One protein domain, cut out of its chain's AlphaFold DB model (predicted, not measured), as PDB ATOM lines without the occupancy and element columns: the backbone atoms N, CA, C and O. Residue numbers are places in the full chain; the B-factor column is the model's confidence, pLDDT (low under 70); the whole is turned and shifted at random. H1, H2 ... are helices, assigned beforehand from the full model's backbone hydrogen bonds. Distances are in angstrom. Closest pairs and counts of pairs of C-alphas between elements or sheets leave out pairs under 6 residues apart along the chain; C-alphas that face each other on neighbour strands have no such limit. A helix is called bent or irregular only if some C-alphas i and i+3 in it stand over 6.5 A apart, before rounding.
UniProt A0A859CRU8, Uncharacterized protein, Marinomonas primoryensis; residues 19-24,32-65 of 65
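This is residues 19 to 24 and 32 to 65 of the 65 residues of an uncharacterized protein of Marinomonas primoryensis (UniProt A0A859CRU8). Helices H3 and H2 follow one another along the long axis as an open, strung-out chain, with the tight link of residues 49 to 51 between them, and the short helix H1 sits off to one side near Tyr 52, where H3 begins. There is no packed core: H1 meets H3 at Tyr 52 alone, residues 59 to 65 stick out at one end, and residues 32 to 37 fold back into H2 at the other. The printed part has 40 residues with three named helices, in the order H1, H2, H3, and no named strand; the class is all helix. The whole is only just loose, close to extended, with a radius of gyration of the C-alphas of 13.1 A, and its outline is flat, spanning 38 by 22 by 12 A.

The longest helix by residues is H3, residues 52 to 63. It only just touches H1, residues 19 to 24, with 3 pairs of C-alphas within 8 A. H3 touches H1 with residue 52 alone, and the closest C-alphas of the two helices are those of Lys 19 and Tyr 52, 6.7 A apart. Their lines stand about perpendicular, at 75 degrees, and their centres are 14.1 A apart. H2, residues 38 to 48, touches no helix; it is apart from H3 and also apart from H1. In H1 and H3 every O i to N i+4 pair is within hydrogen-bond range. In H2 3 of 7 such pairs are within range, beside 5 of 8 O i to N i+3 pairs.

H3 runs 16.4 A from C-alpha 52 at (152.178, 217.224, 248.546) to C-alpha 63 at (159.774, 230.777, 253.813). H2 measures 16.2 A from C-alpha 38 at (167.782, 202.983, 233.780) to C-alpha 48. It is neither bent nor irregular, but only just: C-alphas 39 and 42 are 6.4 A apart. H1 begins at C-alpha 19, at (147.486, 220.468, 244.948), and is 8.6 A long.

The two C-alphas farthest apart are those of Lys 37 and Lys 65, at 38.5 A. Residues 25 to 31 are not printed, and the C-alphas of residues 24 and 32 are 12.3 A apart across this cut, which falls in the link from H1 to H2. The link from H2 to H3 is tight, with 3 residues. Residues 59 to 65, of which 59 to 63 belong to H3, stand free, and Lys 65 is the chain's last residue. The mean pLDDT of the printed part is 90.2; residues 64 to 65 are under 70.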
ATOM      1  N   LYS A  19     147.269 221.918 245.037       92.69
ATOM      2  CA  LYS A  19     147.486 220.468 244.948       92.69
ATOM      3  C   LYS A  19     147.500 219.978 243.502       92.69
ATOM      4  O   LYS A  19     148.338 219.157 243.149       92.69
ATOM      5  N   GLU A  20     146.619 220.506 242.659       91.75
ATOM      6  CA  GLU A  20     146.578 220.169 241.230       91.75
ATOM      7  C   GLU A  20     147.805 220.706 240.497       91.75
ATOM      8  O   GLU A  20     148.425 219.984 239.718       91.75
ATOM      9  N   LEU A  21     148.216 221.942 240.801       91.88
ATOM     10  CA  LEU A  21     149.454 222.511 240.273       91.88
ATOM     11  C   LEU A  21     150.667 221.645 240.637       91.88
ATOM     12  O   LEU A  21     151.476 221.321 239.772       91.88
ATOM     13  N   TYR A  22     150.769 221.242 241.907       94.38
ATOM     14  CA  TYR A  22     151.824 220.347 242.368       94.38
ATOM     15  C   TYR A  22     151.780 218.988 241.657       94.38
ATOM     16  O   TYR A  22     152.803 218.524 241.164       94.38
ATOM     17  N   SER A  23     150.600 218.375 241.533       93.94
ATOM     18  CA  SER A  23     150.447 217.091 240.842       93.94
ATOM     19  C   SER A  23     150.886 217.170 239.380       93.94
ATOM     20  O   SER A  23     151.549 216.259 238.889       93.94
ATOM     21  N   ASN A  24     150.552 218.256 238.679       93.94
ATOM     22  CA  ASN A  24     150.973 218.461 237.295       93.94
ATOM     23  C   ASN A  24     152.488 218.641 237.175       93.94
ATOM     24  O   ASN A  24     153.107 218.068 236.277       93.94
ATOM     25  N   SER A  32     159.876 213.540 232.501       94.62
ATOM     26  CA  SER A  32     161.259 213.920 232.208       94.62
ATOM     27  C   SER A  32     162.233 212.797 232.573       94.62
ATOM     28  O   SER A  32     163.110 212.475 231.769       94.62
ATOM     29  N   CYS A  33     162.039 212.153 233.731       95.81
ATOM     30  CA  CYS A  33     162.858 211.028 234.180       95.81
ATOM     31  C   CYS A  33     162.716 209.802 233.268       95.81
ATOM     32  O   CYS A  33     163.712 209.141 232.987       95.81
ATOM     33  N   GLN A  34     161.524 209.530 232.723       95.12
ATOM     34  CA  GLN A  34     161.290 208.420 231.783       95.12
ATOM     35  C   GLN A  34     162.175 208.464 230.527       95.12
ATOM     36  O   GLN A  34     162.376 207.438 229.883       95.12
ATOM     37  N   ARG A  35     162.706 209.636 230.158       94.25
ATOM     38  CA  ARG A  35     163.597 209.775 228.995       94.25
ATOM     39  C   ARG A  35     165.055 209.410 229.295       94.25
ATOM     40  O   ARG A  35     165.882 209.443 228.384       94.25
ATOM     41  N   LEU A  36     165.384 209.122 230.552       94.81
ATOM     42  CA  LEU A  36     166.734 208.790 230.994       94.81
ATOM     43  C   LEU A  36     166.997 207.282 230.911       94.81
ATOM     44  O   LEU A  36     166.085 206.460 230.852       94.81
ATOM     45  N   LYS A  37     168.281 206.908 230.910       92.06
ATOM     46  CA  LYS A  37     168.690 205.498 231.006       92.06
ATOM     47  C   LYS A  37     168.372 204.956 232.399       92.06
ATOM     48  O   LYS A  37     168.358 205.718 233.358       92.06
ATOM     49  N   SER A  38     168.192 203.638 232.523       83.12
ATOM     50  CA  SER A  38     167.782 202.983 233.780       83.12
ATOM     51  C   SER A  38     168.605 203.403 235.003       83.12
ATOM     52  O   SER A  38     168.030 203.647 236.050       83.12
ATOM     53  N   ASN A  39     169.927 203.554 234.869       86.88
ATOM     54  CA  ASN A  39     170.793 203.972 235.976       86.88
ATOM     55  C   ASN A  39     170.589 205.430 236.422       86.88
ATOM     56  O   ASN A  39     170.955 205.778 237.530       86.88
ATOM     57  N   GLN A  40     170.047 206.284 235.557       93.81
ATOM     58  CA  GLN A  40     169.755 207.692 235.836       93.81
ATOM     59  C   GLN A  40     168.276 207.914 236.166       93.81
ATOM     60  O   GLN A  40     167.915 208.952 236.713       93.81
ATOM     61  N   TYR A  41     167.415 206.961 235.805       93.81
ATOM     62  CA  TYR A  41     165.985 207.017 236.072       93.81
ATOM     63  C   TYR A  41     165.708 207.009 237.577       93.81
ATOM     64  O   TYR A  41     165.012 207.900 238.059       93.81
ATOM     65  N   ASP A  42     166.291 206.056 238.308       93.88
ATOM     66  CA  ASP A  42     166.063 205.911 239.751       93.88
ATOM     67  C   ASP A  42     166.560 207.147 240.516       93.88
ATOM     68  O   ASP A  42     165.813 207.727 241.305       93.88
ATOM     69  N   ASP A  43     167.764 207.626 240.182       94.75
ATOM     70  CA  ASP A  43     168.359 208.848 240.743       94.75
ATOM     71  C   ASP A  43     167.549 210.116 240.418       94.75
ATOM     72  O   ASP A  43     167.525 211.083 241.185       94.75
ATOM     73  N   CYS A  44     166.896 210.157 239.254       95.00
ATOM     74  CA  CYS A  44     166.016 211.258 238.872       95.00
ATOM     75  C   CYS A  44     164.706 211.202 239.657       95.00
ATOM     76  O   CYS A  44     164.292 212.201 240.241       95.00
ATOM     77  N   MET A  45     164.066 210.033 239.718       94.00
ATOM     78  CA  MET A  45     162.807 209.850 240.439       94.00
ATOM     79  C   MET A  45     162.961 210.100 241.941       94.00
ATOM     80  O   MET A  45     162.057 210.673 242.550       94.00
ATOM     81  N   SER A  46     164.107 209.755 242.538       92.88
ATOM     82  CA  SER A  46     164.362 209.999 243.963       92.88
ATOM     83  C   SER A  46     164.410 211.483 244.335       92.88
ATOM     84  O   SER A  46     164.194 211.817 245.494       92.88
ATOM     85  N   GLN A  47     164.680 212.380 243.380       91.88
ATOM     86  CA  GLN A  47     164.687 213.829 243.620       91.88
ATOM     87  C   GLN A  47     163.280 214.429 243.714       91.88
ATOM     88  O   GLN A  47     163.120 215.530 244.238       91.88
ATOM     89  N   TYR A  48     162.263 213.719 243.221       90.94
ATOM     90  CA  TYR A  48     160.890 214.209 243.130       90.94
ATOM     91  C   TYR A  48     159.906 213.236 243.797       90.94
ATOM     92  O   TYR A  48     158.862 212.930 243.232       90.94
ATOM     93  N   ASN A  49     160.250 212.696 244.967       88.88
ATOM     94  CA  ASN A  49     159.450 211.672 245.654       88.88
ATOM     95  C   ASN A  49     158.646 212.191 246.861       88.88
ATOM     96  O   ASN A  49     157.994 211.395 247.536       88.88
ATOM     97  N   ASP A  50     158.702 213.496 247.136       93.44
ATOM     98  CA  ASP A  50     157.963 214.104 248.241       93.44
ATOM     99  C   ASP A  50     156.452 213.916 248.063       93.44
ATOM    100  O   ASP A  50     155.946 213.859 246.944       93.44
ATOM    101  N   SER A  51     155.706 213.858 249.166       94.25
ATOM    102  CA  SER A  51     154.255 214.035 249.109       94.25
ATOM    103  C   SER A  51     153.898 215.524 248.978       94.25
ATOM    104  O   SER A  51     154.699 216.409 249.288       94.25
ATOM    105  N   TYR A  52     152.662 215.835 248.569       94.50
ATOM    106  CA  TYR A  52     152.178 217.224 248.546       94.50
ATOM    107  C   TYR A  52     152.263 217.896 249.927       94.50
ATOM    108  O   TYR A  52     152.540 219.095 250.026       94.50
ATOM    109  N   GLU A  53     152.020 217.128 250.987       95.00
ATOM    110  CA  GLU A  53     152.071 217.584 252.375       95.00
ATOM    111  C   GLU A  53     153.512 217.889 252.789       95.00
ATOM    112  O   GLU A  53     153.782 218.996 253.257       95.00
ATOM    113  N   ASP A  54     154.448 216.978 252.508       95.31
ATOM    114  CA  ASP A  54     155.876 217.177 252.785       95.31
ATOM    115  C   ASP A  54     156.429 218.379 252.024       95.31
ATOM    116  O   ASP A  54     157.106 219.232 252.598       95.31
ATOM    117  N   TYR A  55     156.099 218.487 250.735       93.94
ATOM    118  CA  TYR A  55     156.469 219.625 249.904       93.94
ATOM    119  C   TYR A  55     155.944 220.944 250.486       93.94
ATOM    120  O   TYR A  55     156.678 221.933 250.563       93.94
ATOM    121  N   THR A  56     154.679 220.966 250.914       93.88
ATOM    122  CA  THR A  56     154.047 222.159 251.489       93.88
ATOM    123  C   THR A  56     154.724 222.548 252.799       93.88
ATOM    124  O   THR A  56     155.148 223.693 252.946       93.88
ATOM    125  N   HIS A  57     154.925 221.586 253.701       94.38
ATOM    126  CA  HIS A  57     155.588 221.802 254.982       94.38
ATOM    127  C   HIS A  57     157.035 222.292 254.809       94.38
ATOM    128  O   HIS A  57     157.443 223.269 255.438       94.38
ATOM    129  N   LYS A  58     157.814 221.671 253.909       92.50
ATOM    130  CA  LYS A  58     159.180 222.114 253.574       92.50
ATOM    131  C   LYS A  58     159.185 223.540 253.032       92.50
ATOM    132  O   LYS A  58     160.011 224.353 253.451       92.50
ATOM    133  N   ARG A  59     158.267 223.863 252.114       90.25
ATOM    134  CA  ARG A  59     158.158 225.199 251.518       90.25
ATOM    135  C   ARG A  59     157.842 226.250 252.583       90.25
ATOM    136  O   ARG A  59     158.517 227.271 252.643       90.25
ATOM    137  N   GLU A  60     156.853 225.999 253.432       91.88
ATOM    138  CA  GLU A  60     156.447 226.925 254.495       91.88
ATOM    139  C   GLU A  60     157.544 227.095 255.555       91.88
ATOM    140  O   GLU A  60     157.863 228.220 255.930       91.88
ATOM    141  N   GLY A  61     158.210 226.007 255.950       87.81
ATOM    142  CA  GLY A  61     159.346 226.051 256.874       87.81
ATOM    143  C   GLY A  61     160.597 226.743 256.314       87.81
ATOM    144  O   GLY A  61     161.428 227.219 257.087       87.81
ATOM    145  N   THR A  62     160.735 226.827 254.986       81.19
ATOM    146  CA  THR A  62     161.830 227.551 254.312       81.19
ATOM    147  C   THR A  62     161.514 229.039 254.144       81.19
ATOM    148  O   THR A  62     162.417 229.863 254.202       81.19
ATOM    149  N   LEU A  63     160.237 229.391 253.964       73.25
ATOM    150  CA  LEU A  63     159.774 230.777 253.813       73.25
ATOM    151  C   LEU A  63     159.566 231.509 255.153       73.25
ATOM    152  O   LEU A  63     159.348 232.715 255.154       73.25
ATOM    153  N   GLY A  64     159.609 230.790 256.279       60.78
ATOM    154  CA  GLY A  64     159.463 231.334 257.635       60.78
ATOM    155  C   GLY A  64     160.775 231.682 258.355       60.78
ATOM    156  O   GLY A  64     160.751 231.817 259.578       60.78
ATOM    157  N   LYS A  65     161.904 231.775 257.640       51.62
ATOM    158  CA  LYS A  65     163.221 232.169 258.170       51.62
ATOM    159  C   LYS A  65     163.724 233.453 257.533       51.62
ATOM    160  O   LYS A  65     163.483 233.633 256.321       51.62
TER     161      LYS A  65